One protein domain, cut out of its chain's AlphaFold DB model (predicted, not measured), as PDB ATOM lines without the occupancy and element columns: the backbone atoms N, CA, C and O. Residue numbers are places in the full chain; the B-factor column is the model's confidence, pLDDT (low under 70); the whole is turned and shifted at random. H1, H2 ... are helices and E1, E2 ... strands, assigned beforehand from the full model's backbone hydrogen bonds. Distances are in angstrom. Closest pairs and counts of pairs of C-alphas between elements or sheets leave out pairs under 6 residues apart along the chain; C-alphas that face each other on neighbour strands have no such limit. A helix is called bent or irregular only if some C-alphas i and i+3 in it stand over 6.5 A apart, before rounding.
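This is residues 112 to 201 of the 322 residues of an uncharacterized protein of Halogranum amylolyticum (UniProt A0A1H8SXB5). A strongly twisted sheet has three long strands, E3, E1 and E5, side by side, and is extended by two short strands, E4 beside residues 189 to 191 of E5 and then E2 beside E4, at the sheet's edge. The small helices H1 and H2 only graze this sheet. The 90 printed residues hold, along the chain, E1, E2, H1, E3, H2, E4 and E5; the sheet order is E2, E4, E5, E1, E3, mixed, and the class is mixed, helices and strands. The whole is compact, with a radius of gyration of the C-alphas of 12.3 A, and its outline is elongated, 37 by 22 by 21 A.

E1, residues 112 to 120, begins at C-alpha 112 (47.212, 108.776, 54.967) and is 25.2 A long. E2 is residues 130 to 132. H1, residues 138 to 147, measures 14.3 A. E3, residues 157 to 164, measures 22.8 A. H2 is residues 165 to 170, and E4 is residues 181 to 183. E5, residues 189 to 199, measures 29.0 A, bends by 58 degrees at residue 196 and ends at C-alpha 199 (50.324, 111.719, 53.466).

E1 is antiparallel to E3, with N 114 and O 161 at 2.8 A, and to E5, with N 115 and O 196 at 2.8 A. E4 and E5 form a hairpin, with N 182 and O 190 at 2.9 A. E2 is parallel to E4, with N 131 and O 181 at 2.9 A. H1 grazes the sheet with residues 139 to 147; its closest C-alphas to E3 are those of Val 143 and Val 161, 7.2 A. H2 grazes it with residues 165 to 168. H1 and H2 are close but not clearly touching, Val 139 and His 167 having the closest C-alphas at 6.5 A. Every O i to N i+4 pair of H1 is within hydrogen-bond range; H2 has 0 of 2, but 2 of 3 O i to N i+3 pairs, and is only just irregular, C-alphas 166 and 169 being 6.9 A apart.

The two C-alphas farthest apart, of Asp 124 and Pro 201, are 38.8 A apart. The printed part has no cut and no long link, and no printed residue is under 70 in pLDDT.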
ATOM      1  N   THR A 112      46.522 108.221  53.812       97.25
ATOM      2  CA  THR A 112      47.212 108.776  54.967       97.25
ATOM      3  C   THR A 112      47.699 107.637  55.847       97.25
ATOM      4  O   THR A 112      46.955 106.714  56.194       97.25
ATOM      5  N   THR A 113      48.981 107.694  56.193       97.25
ATOM      6  CA  THR A 113      49.590 106.805  57.176       97.25
ATOM      7  C   THR A 113      49.549 107.495  58.532       97.25
ATOM      8  O   THR A 113      50.110 108.579  58.678       97.25
ATOM      9  N   PHE A 114      48.924 106.865  59.518       97.81
ATOM     10  CA  PHE A 114      48.890 107.305  60.911       97.81
ATOM     11  C   PHE A 114      49.909 106.507  61.716       97.81
ATOM     12  O   PHE A 114      49.969 105.287  61.582       97.81
ATOM     13  N   PHE A 115      50.717 107.183  62.526       97.50
ATOM     14  CA  PHE A 115      51.600 106.550  63.503       97.50
ATOM     15  C   PHE A 115      50.792 106.299  64.768       97.50
ATOM     16  O   PHE A 115      50.171 107.226  65.283       97.50
ATOM     17  N   VAL A 116      50.755 105.051  65.213       97.06
ATOM     18  CA  VAL A 116      49.863 104.597  66.279       97.06
ATOM     19  C   VAL A 116      50.625 103.796  67.309       97.06
ATOM     20  O   VAL A 116      51.590 103.102  66.970       97.06
ATOM     21  N   VAL A 117      50.158 103.856  68.546       96.56
ATOM     22  CA  VAL A 117      50.625 103.006  69.636       96.56
ATOM     23  C   VAL A 117      49.465 102.140  70.091       96.56
ATOM     24  O   VAL A 117      48.329 102.610  70.174       96.56
ATOM     25  N   LEU A 118      49.759 100.863  70.319       95.44
ATOM     26  CA  LEU A 118      48.838  99.906  70.906       95.44
ATOM     27  C   LEU A 118      49.519  99.260  72.117       95.44
ATOM     28  O   LEU A 118      50.302  98.318  71.967       95.44
ATOM     29  N   ASP A 119      49.233  99.784  73.305       95.44
ATOM     30  CA  ASP A 119      49.794  99.327  74.580       95.44
ATOM     31  C   ASP A 119      48.770  98.496  75.369       95.44
ATOM     32  O   ASP A 119      47.570  98.638  75.145       95.44
ATOM     33  N   PRO A 120      49.178  97.599  76.286       93.50
ATOM     34  CA  PRO A 120      48.230  96.935  77.173       93.50
ATOM     35  C   PRO A 120      47.519  97.973  78.048       93.50
ATOM     36  O   PRO A 120      48.179  98.764  78.718       93.50
ATOM     37  N   ALA A 121      46.188  97.954  78.083       90.94
ATOM     38  CA  ALA A 121      45.437  98.866  78.939       90.94
ATOM     39  C   ALA A 121      45.646  98.513  80.425       90.94
ATOM     40  O   ALA A 121      45.441  97.366  80.838       90.94
ATOM     41  N   GLU A 122      46.028  99.498  81.242       84.94
ATOM     42  CA  GLU A 122      46.225  99.337  82.687       84.94
ATOM     43  C   GLU A 122      45.033  99.884  83.492       84.94
ATOM     44  O   GLU A 122      44.533 100.977  83.240       84.94
ATOM     45  N   GLY A 123      44.622  99.158  84.537       79.25
ATOM     46  CA  GLY A 123      43.604  99.625  85.486       79.25
ATOM     47  C   GLY A 123      42.155  99.497  85.001       79.25
ATOM     48  O   GLY A 123      41.840  98.726  84.095       79.25
ATOM     49  N   ASP A 124      41.253 100.209  85.681       78.56
ATOM     50  CA  ASP A 124      39.835 100.262  85.322       78.56
ATOM     51  C   ASP A 124      39.636 101.280  84.188       78.56
ATOM     52  O   ASP A 124      39.903 102.467  84.366       78.56
ATOM     53  N   VAL A 125      39.152 100.810  83.038       80.56
ATOM     54  CA  VAL A 125      38.809 101.639  81.869       80.56
ATOM     55  C   VAL A 125      37.322 101.972  81.928       80.56
ATOM     56  O   VAL A 125      36.511 101.074  82.175       80.56
ATOM     57  N   ALA A 126      36.947 103.238  81.724       83.69
ATOM     58  CA  ALA A 126      35.539 103.622  81.685       83.69
ATOM     59  C   ALA A 126      34.848 103.043  80.440       83.69
ATOM     60  O   ALA A 126      35.429 103.031  79.354       83.69
ATOM     61  N   ASP A 127      33.591 102.607  80.574       81.25
ATOM     62  CA  ASP A 127      32.843 102.012  79.456       81.25
ATOM     63  C   ASP A 127      32.790 102.963  78.243       81.25
ATOM     64  O   ASP A 127      32.929 102.514  77.110       81.25
ATOM     65  N   GLU A 128      32.659 104.277  78.473       87.38
ATOM     66  CA  GLU A 128      32.658 105.309  77.424       87.38
ATOM     67  C   GLU A 128      33.991 105.502  76.681       87.38
ATOM     68  O   GLU A 128      33.989 106.028  75.571       87.38
ATOM     69  N   GLU A 129      35.111 105.087  77.273       89.25
ATOM     70  CA  GLU A 129      36.455 105.176  76.684       89.25
ATOM     71  C   GLU A 129      36.816 103.915  75.884       89.25
ATOM     72  O   GLU A 129      37.813 103.892  75.158       89.25
ATOM     73  N   SER A 130      35.989 102.872  75.997       94.12
ATOM     74  CA  SER A 130      36.235 101.554  75.427       94.12
ATOM     75  C   SER A 130      35.278 101.208  74.287       94.12
ATOM     76  O   SER A 130      34.105 101.580  74.289       94.12
ATOM     77  N   VAL A 131      35.771 100.428  73.329       96.69
ATOM     78  CA  VAL A 131      34.964  99.821  72.267       96.69
ATOM     79  C   VAL A 131      35.356  98.362  72.096       96.69
ATOM     80  O   VAL A 131      36.540  98.014  72.109       96.69
ATOM     81  N   ALA A 132      34.371  97.477  71.943       96.12
ATOM     82  CA  ALA A 132      34.668  96.100  71.578       96.12
ATOM     83  C   ALA A 132      35.200  96.061  70.140       96.12
ATOM     84  O   ALA A 132      34.645  96.714  69.259       96.12
ATOM     85  N   TYR A 133      36.224  95.253  69.871       96.19
ATOM     86  CA  TYR A 133      36.785  95.094  68.527       96.19
ATOM     87  C   TYR A 133      35.696  94.775  67.489       96.19
ATOM     88  O   TYR A 133      35.686  95.343  66.403       96.19
ATOM     89  N   ALA A 134      34.728  93.924  67.847       96.56
ATOM     90  CA  ALA A 134      33.613  93.550  66.978       96.56
ATOM     91  C   ALA A 134      32.673  94.720  66.618       96.56
ATOM     92  O   ALA A 134      32.006  94.657  65.584       96.56
ATOM     93  N   ASP A 135      32.641  95.765  67.446       97.50
ATOM     94  CA  ASP A 135      31.803  96.952  67.271       97.50
ATOM     95  C   ASP A 135      32.531  98.085  66.528       97.50
ATOM     96  O   ASP A 135      31.914  99.101  66.197       97.50
ATOM     97  N   LEU A 136      33.824  97.921  66.220       97.81
ATOM     98  CA  LEU A 136      34.564  98.883  65.410       97.81
ATOM     99  C   LEU A 136      33.986  98.979  63.983       97.81
ATOM    100  O   LEU A 136      33.554  97.966  63.403       97.81
ATOM    101  N   PRO A 137      34.037 100.175  63.365       98.00
ATOM    102  CA  PRO A 137      33.739 100.345  61.948       98.00
ATOM    103  C   PRO A 137      34.476  99.325  61.071       98.00
ATOM    104  O   PRO A 137      35.610  98.935  61.346       98.00
ATOM    105  N   GLU A 138      33.839  98.893  59.980       97.44
ATOM    106  CA  GLU A 138      34.424  97.911  59.051       97.44
ATOM    107  C   GLU A 138      35.784  98.370  58.502       97.44
ATOM    108  O   GLU A 138      36.692  97.556  58.348       97.44
ATOM    109  N   VAL A 139      35.956  99.679  58.281       97.25
ATOM    110  CA  VAL A 139      37.222 100.266  57.818       97.25
ATOM    111  C   VAL A 139      38.372 100.041  58.804       97.25
ATOM    112  O   VAL A 139      39.488  99.751  58.368       97.25
ATOM    113  N   ASP A 140      38.095 100.098  60.109       97.88
ATOM    114  CA  ASP A 140      39.082  99.906  61.176       97.88
ATOM    115  C   ASP A 140      39.387  98.419  61.365       97.88
ATOM    116  O   ASP A 140      40.551  98.009  61.404       97.88
ATOM    117  N   ARG A 141      38.343  97.579  61.382       97.25
ATOM    118  CA  ARG A 141      38.503  96.120  61.475       97.25
ATOM    119  C   ARG A 141      39.306  95.564  60.307       97.25
ATOM    120  O   ARG A 141      40.253  94.819  60.537       97.25
ATOM    121  N   ALA A 142      39.033  96.011  59.082       95.94
ATOM    122  CA  ALA A 142      39.787  95.595  57.903       95.94
ATOM    123  C   ALA A 142      41.271  96.002  57.974       95.94
ATOM    124  O   ALA A 142      42.131  95.322  57.411       95.94
ATOM    125  N   VAL A 143      41.602  97.123  58.627       95.38
ATOM    126  CA  VAL A 143      43.000  97.519  58.873       95.38
ATOM    127  C   VAL A 143      43.663  96.565  59.859       95.38
ATOM    128  O   VAL A 143      44.787  96.140  59.601       95.38
ATOM    129  N   PHE A 144      42.973  96.200  60.939       94.69
ATOM    130  CA  PHE A 144      43.488  95.282  61.954       94.69
ATOM    131  C   PHE A 144      43.671  93.869  61.386       94.69
ATOM    132  O   PHE A 144      44.741  93.291  61.544       94.69
ATOM    133  N   GLU A 145      42.702  93.354  60.628       94.88
ATOM    134  CA  GLU A 145      42.776  92.044  59.961       94.88
ATOM    135  C   GLU A 145      43.978  91.950  59.007       94.88
ATOM    136  O   GLU A 145      44.750  90.996  59.062       94.88
ATOM    137  N   ARG A 146      44.226  92.979  58.178       91.12
ATOM    138  CA  ARG A 146      45.411  93.014  57.290       91.12
ATOM    139  C   ARG A 146      46.739  92.996  58.047       91.12
ATOM    140  O   ARG A 146      47.776  92.725  57.445       91.12
ATOM    141  N   ARG A 147      46.727  93.341  59.333       89.88
ATOM    142  CA  ARG A 147      47.893  93.324  60.220       89.88
ATOM    143  C   ARG A 147      47.943  92.094  61.124       89.88
ATOM    144  O   ARG A 147      48.936  91.938  61.827       89.88
ATOM    145  N   GLY A 148      46.921  91.235  61.087       91.94
ATOM    146  CA  GLY A 148      46.766  90.112  62.013       91.94
ATOM    147  C   GLY A 148      46.508  90.561  63.454       91.94
ATOM    148  O   GLY A 148      47.025  89.950  64.385       91.94
ATOM    149  N   TRP A 149      45.800  91.678  63.645       93.12
ATOM    150  CA  TRP A 149      45.422  92.229  64.958       93.12
ATOM    151  C   TRP A 149      43.942  92.002  65.290       93.12
ATOM    152  O   TRP A 149      43.389  92.654  66.169       93.12
ATOM    153  N   ASP A 150      43.270  91.110  64.573       90.56
ATOM    154  CA  ASP A 150      41.931  90.613  64.895       90.56
ATOM    155  C   ASP A 150      41.930  89.663  66.109       90.56
ATOM    156  O   ASP A 150      40.910  89.534  66.779       90.56
ATOM    157  N   ASP A 151      43.089  89.085  66.439       89.50
ATOM    158  CA  ASP A 151      43.378  88.350  67.679       89.50
ATOM    159  C   ASP A 151      44.849  88.603  68.087       89.50
ATOM    160  O   ASP A 151      45.754  87.843  67.718       89.50
ATOM    161  N   PRO A 152      45.153  89.745  68.734       86.06
ATOM    162  CA  PRO A 152      46.528  90.162  68.959       86.06
ATOM    163  C   PRO A 152      47.185  89.313  70.052       86.06
ATOM    164  O   PRO A 152      46.914  89.463  71.239       86.06
ATOM    165  N   GLY A 153      48.154  88.480  69.665       84.31
ATOM    166  CA  GLY A 153      48.954  87.694  70.615       84.31
ATOM    167  C   GLY A 153      49.934  88.512  71.475       84.31
ATOM    168  O   GLY A 153      50.587  87.952  72.357       84.31
ATOM    169  N   PHE A 154      50.084  89.813  71.206       88.94
ATOM    170  CA  PHE A 154      50.955  90.739  71.933       88.94
ATOM    171  C   PHE A 154      50.457  92.186  71.786       88.94
ATOM    172  O   PHE A 154      50.011  92.577  70.710       88.94
ATOM    173  N   LEU A 155      50.603  92.976  72.851       91.75
ATOM    174  CA  LEU A 155      50.378  94.426  72.909       91.75
ATOM    175  C   LEU A 155      51.623  95.086  73.521       91.75
ATOM    176  O   LEU A 155      52.378  94.419  74.231       91.75
ATOM    177  N   GLY A 156      51.834  96.379  73.287       92.44
ATOM    178  CA  GLY A 156      53.016  97.105  73.768       92.44
ATOM    179  C   GLY A 156      53.931  97.573  72.644       92.44
ATOM    180  O   GLY A 156      55.146  97.370  72.719       92.44
ATOM    181  N   PHE A 157      53.366  98.079  71.546       92.88
ATOM    182  CA  PHE A 157      54.138  98.447  70.361       92.88
ATOM    183  C   PHE A 157      53.644  99.734  69.698       92.88
ATOM    184  O   PHE A 157      52.450 100.004  69.608       92.88
ATOM    185  N   GLY A 158      54.599 100.491  69.156       94.06
ATOM    186  CA  GLY A 158      54.355 101.598  68.236       94.06
ATOM    187  C   GLY A 158      54.585 101.164  66.791       94.06
ATOM    188  O   GLY A 158      55.535 100.441  66.486       94.06
ATOM    189  N   THR A 159      53.715 101.588  65.884       95.19
ATOM    190  CA  THR A 159      53.796 101.265  64.458       95.19
ATOM    191  C   THR A 159      53.025 102.299  63.640       95.19
ATOM    192  O   THR A 159      52.781 103.413  64.088       95.19
ATOM    193  N   SER A 160      52.663 101.971  62.405       94.88
ATOM    194  CA  SER A 160      51.802 102.813  61.588       94.88
ATOM    195  C   SER A 160      50.686 102.018  60.942       94.88
ATOM    196  O   SER A 160      50.868 100.839  60.663       94.88
ATOM    197  N   VAL A 161      49.551 102.648  60.656       95.44
ATOM    198  CA  VAL A 161      48.421 102.087  59.904       95.44
ATOM    199  C   VAL A 161      48.060 103.017  58.754       95.44
ATOM    200  O   VAL A 161      48.188 104.232  58.866       95.44
ATOM    201  N   ARG A 162      47.631 102.453  57.623       95.12
ATOM    202  CA  ARG A 162      47.320 103.218  56.411       95.12
ATOM    203  C   ARG A 162      45.837 103.128  56.091       95.12
ATOM    204  O   ARG A 162      45.308 102.024  55.948       95.12
ATOM    205  N   TYR A 163      45.221 104.291  55.909       96.50
ATOM    206  CA  TYR A 163      43.844 104.447  55.456       96.50
ATOM    207  C   TYR A 163      43.838 105.150  54.103       96.50
ATOM    208  O   TYR A 163      44.629 106.061  53.870       96.50
ATOM    209  N   LEU A 164      42.943 104.732  53.206       96.19
ATOM    210  CA  LEU A 164      42.578 105.581  52.074       96.19
ATOM    211  C   LEU A 164      41.862 106.809  52.632       96.19
ATOM    212  O   LEU A 164      41.028 106.662  53.525       96.19
ATOM    213  N   ASP A 165      42.124 107.990  52.082       96.50
ATOM    214  CA  ASP A 165      41.556 109.233  52.622       96.50
ATOM    215  C   ASP A 165      40.021 109.230  52.571       96.50
ATOM    216  O   ASP A 165      39.363 109.803  53.432       96.50
ATOM    217  N   ALA A 166      39.440 108.509  51.607       96.19
ATOM    218  CA  ALA A 166      37.998 108.310  51.506       96.19
ATOM    219  C   ALA A 166      37.393 107.509  52.676       96.19
ATOM    220  O   ALA A 166      36.199 107.637  52.915       96.19
ATOM    221  N   HIS A 167      38.186 106.699  53.385       96.75
ATOM    222  CA  HIS A 167      37.742 105.883  54.522       96.75
ATOM    223  C   HIS A 167      38.037 106.530  55.879       96.75
ATOM    224  O   HIS A 167      37.511 106.078  56.890       96.75
ATOM    225  N   VAL A 168      38.872 107.575  55.920       97.00
ATOM    226  CA  VAL A 168      39.200 108.279  57.170       97.00
ATOM    227  C   VAL A 168      37.946 108.831  57.869       97.00
ATOM    228  O   VAL A 168      37.843 108.641  59.074       97.00
ATOM    229  N   PRO A 169      36.953 109.436  57.178       97.06
ATOM    230  CA  PRO A 169      35.734 109.922  57.835       97.06
ATOM    231  C   PRO A 169      34.862 108.839  58.485       97.06
ATOM    232  O   PRO A 169      34.025 109.172  59.320       97.06
ATOM    233  N   ASP A 170      35.034 107.576  58.087       97.06
ATOM    234  CA  ASP A 170      34.267 106.437  58.601       97.06
ATOM    235  C   ASP A 170      34.994 105.710  59.748       97.06
ATOM    236  O   ASP A 170      34.438 104.784  60.341       97.06
ATOM    237  N   SER A 171      36.238 106.100  60.049       97.62
ATOM    238  CA  SER A 171      37.045 105.519  61.122       97.62
ATOM    239  C   SER A 171      36.640 106.076  62.486       97.62
ATOM    240  O   SER A 171      36.387 107.270  62.641       97.62
ATOM    241  N   ALA A 172      36.621 105.206  63.495       97.56
ATOM    242  CA  ALA A 172      36.508 105.589  64.900       97.56
ATOM    243  C   ALA A 172      37.882 105.733  65.578       97.56
ATOM    244  O   ALA A 172      37.943 106.152  66.734       97.56
ATOM    245  N   LEU A 173      38.972 105.369  64.896       96.94
ATOM    246  CA  LEU A 173      40.326 105.322  65.456       96.94
ATOM    247  C   LEU A 173      41.248 106.418  64.913       96.94
ATOM    248  O   LEU A 173      42.180 106.819  65.602       96.94
ATOM    249  N   VAL A 174      41.024 106.904  63.691       97.38
ATOM    250  CA  VAL A 174      41.846 107.953  63.070       97.38
ATOM    251  C   VAL A 174      40.974 109.064  62.471       97.38
ATOM    252  O   VAL A 174      39.856 108.794  62.041       97.38
ATOM    253  N   PRO A 175      41.463 110.317  62.375       95.69
ATOM    254  CA  PRO A 175      42.746 110.808  62.888       95.69
ATOM    255  C   PRO A 175      42.768 110.969  64.414       95.69
ATOM    256  O   PRO A 175      43.832 110.837  65.010       95.69
ATOM    257  N   ASP A 176      41.607 111.217  65.018       95.62
ATOM    258  CA  ASP A 176      41.420 111.408  66.453       95.62
ATOM    259  C   ASP A 176      40.560 110.246  66.984       95.62
ATOM    260  O   ASP A 176      39.389 110.154  66.599       95.62
ATOM    261  N   PRO A 177      41.105 109.350  67.828       95.88
ATOM    262  CA  PRO A 177      40.352 108.209  68.339       95.88
ATOM    263  C   PRO A 177      39.108 108.646  69.123       95.88
ATOM    264  O   PRO A 177      39.196 109.418  70.078       95.88
ATOM    265  N   ALA A 178      37.940 108.120  68.749       95.62
ATOM    266  CA  ALA A 178      36.702 108.267  69.517       95.62
ATOM    267  C   ALA A 178      36.719 107.423  70.803       95.62
ATOM    268  O   ALA A 178      36.007 107.738  71.755       95.62
ATOM    269  N   TYR A 179      37.544 106.374  70.812       95.19
ATOM    270  CA  TYR A 179      37.771 105.459  71.924       95.19
ATOM    271  C   TYR A 179      39.275 105.340  72.153       95.19
ATOM    272  O   TYR A 179      40.030 105.195  71.190       95.19
ATOM    273  N   SER A 180      39.707 105.385  73.409       93.31
ATOM    274  CA  SER A 180      41.113 105.201  73.773       93.31
ATOM    275  C   SER A 180      41.460 103.736  74.015       93.31
ATOM    276  O   SER A 180      42.637 103.409  74.043       93.31
ATOM    277  N   VAL A 181      40.475 102.840  74.166       96.12
ATOM    278  CA  VAL A 181      40.717 101.414  74.420       96.12
ATOM    279  C   VAL A 181      39.904 100.519  73.487       96.12
ATOM    280  O   VAL A 181      38.681 100.626  73.404       96.12
ATOM    281  N   VAL A 182      40.578  99.569  72.836       96.38
ATOM    282  CA  VAL A 182      39.952  98.490  72.061       96.38
ATOM    283  C   VAL A 182      39.969  97.199  72.882       96.38
ATOM    284  O   VAL A 182      40.997  96.814  73.442       96.38
ATOM    285  N   VAL A 183      38.823  96.527  72.966       95.38
ATOM    286  CA  VAL A 183      38.624  95.310  73.767       95.38
ATOM    287  C   VAL A 183      38.339  94.125  72.849       95.38
ATOM    288  O   VAL A 183      37.303  94.094  72.185       95.38
ATOM    289  N   TRP A 184      39.225  93.132  72.825       95.00
ATOM    290  CA  TRP A 184      39.000  91.881  72.087       95.00
ATOM    291  C   TRP A 184      38.247  90.868  72.942       95.00
ATOM    292  O   TRP A 184      37.291  90.240  72.489       95.00
ATOM    293  N   ASP A 185      38.639  90.767  74.208       90.81
ATOM    294  CA  ASP A 185      38.035  89.886  75.195       90.81
ATOM    295  C   ASP A 185      38.286  90.415  76.624       90.81
ATOM    296  O   ASP A 185      38.711  91.554  76.832       90.81
ATOM    297  N   ALA A 186      37.965  89.615  77.644       84.00
ATOM    298  CA  ALA A 186      38.095  90.033  79.037       84.00
ATOM    299  C   ALA A 186      39.550  90.288  79.477       84.00
ATOM    300  O   ALA A 186      39.757  91.129  80.355       84.00
ATOM    301  N   GLU A 187      40.511  89.573  78.890       85.94
ATOM    302  CA  GLU A 187      41.942  89.570  79.209       85.94
ATOM    303  C   GLU A 187      42.757  90.432  78.225       85.94
ATOM    304  O   GLU A 187      43.820  90.931  78.594       85.94
ATOM    305  N   THR A 188      42.235  90.672  77.017       92.25
ATOM    306  CA  THR A 188      42.925  91.396  75.939       92.25
ATOM    307  C   THR A 188      42.302  92.770  75.685       92.25
ATOM    308  O   THR A 188      41.262  92.904  75.027       92.25
ATOM    309  N   ARG A 189      42.959  93.815  76.202       94.12
ATOM    310  CA  ARG A 189      42.552  95.223  76.064       94.12
ATOM    311  C   ARG A 189      43.754  96.077  75.694       94.12
ATOM    312  O   ARG A 189      44.754  96.050  76.410       94.12
ATOM    313  N   GLY A 190      43.647  96.824  74.601       95.12
ATOM    314  CA  GLY A 190      44.720  97.676  74.102       95.12
ATOM    315  C   GLY A 190      44.353  99.150  74.166       95.12
ATOM    316  O   GLY A 190      43.330  99.535  73.604       95.12
ATOM    317  N   GLU A 191      45.175  99.963  74.824       95.62
ATOM    318  CA  GLU A 191      45.126 101.418  74.708       95.62
ATOM    319  C   GLU A 191      45.646 101.818  73.325       95.62
ATOM    320  O   GLU A 191      46.766 101.470  72.952       95.62
ATOM    321  N   PHE A 192      44.809 102.506  72.554       96.12
ATOM    322  CA  PHE A 192      45.093 102.949  71.200       96.12
ATOM    323  C   PHE A 192      45.254 104.466  71.169       96.12
ATOM    324  O   PHE A 192      44.358 105.212  71.568       96.12
ATOM    325  N   SER A 193      46.371 104.929  70.624       96.38
ATOM    326  CA  SER A 193      46.629 106.352  70.420       96.38
ATOM    327  C   SER A 193      47.240 106.622  69.048       96.38
ATOM    328  O   SER A 193      47.820 105.738  68.412       96.38
ATOM    329  N   VAL A 194      47.083 107.860  68.577       97.88
ATOM    330  CA  VAL A 194      47.650 108.355  67.317       97.88
ATOM    331  C   VAL A 194      48.674 109.440  67.644       97.88
ATOM    332  O   VAL A 194      48.322 110.500  68.157       97.88
ATOM    333  N   ASP A 195      49.937 109.197  67.302       95.75
ATOM    334  CA  ASP A 195      51.064 110.102  67.583       95.75
ATOM    335  C   ASP A 195      51.349 111.086  66.438       95.75
ATOM    336  O   ASP A 195      52.122 112.037  66.575       95.75
ATOM    337  N   GLY A 196      50.741 110.862  65.273       95.81
ATOM    338  CA  GLY A 196      50.869 111.739  64.119       95.81
ATOM    339  C   GLY A 196      50.449 111.068  62.824       95.81
ATOM    340  O   GLY A 196      50.015 109.917  62.797       95.81
ATOM    341  N   SER A 197      50.607 111.783  61.716       96.94
ATOM    342  CA  SER A 197      50.280 111.266  60.393       96.94
ATOM    343  C   SER A 197      51.196 111.824  59.312       96.94
ATOM    344  O   SER A 197      51.863 112.846  59.483       96.94
ATOM    345  N   ARG A 198      51.240 111.123  58.181       97.06
ATOM    346  CA  ARG A 198      51.855 111.595  56.944       97.06
ATOM    347  C   ARG A 198      51.007 111.184  55.747       97.06
ATOM    348  O   ARG A 198      50.529 110.051  55.677       97.06
ATOM    349  N   GLU A 199      50.879 112.077  54.772       96.38
ATOM    350  CA  GLU A 199      50.324 111.719  53.466       96.38
ATOM    351  C   GLU A 199      51.221 110.654  52.829       96.38
ATOM    352  O   GLU A 199      52.448 110.771  52.793       96.38
ATOM    353  N   THR A 200      50.628 109.548  52.400       95.25
ATOM    354  CA  THR A 200      51.343 108.438  51.767       95.25
ATOM    355  C   THR A 200      50.433 107.825  50.707       95.25
ATOM    356  O   THR A 200      49.796 106.806  50.975       95.25
ATOM    357  N   PRO A 201      50.319 108.457  49.524       95.31
ATOM    358  CA  PRO A 201      49.402 107.997  48.490       95.31
ATOM    359  C   PRO A 201      49.711 106.551  48.107       95.31
ATOM    360  O   PRO A 201      50.874 106.172  47.956       95.31
TER     361      PRO A 201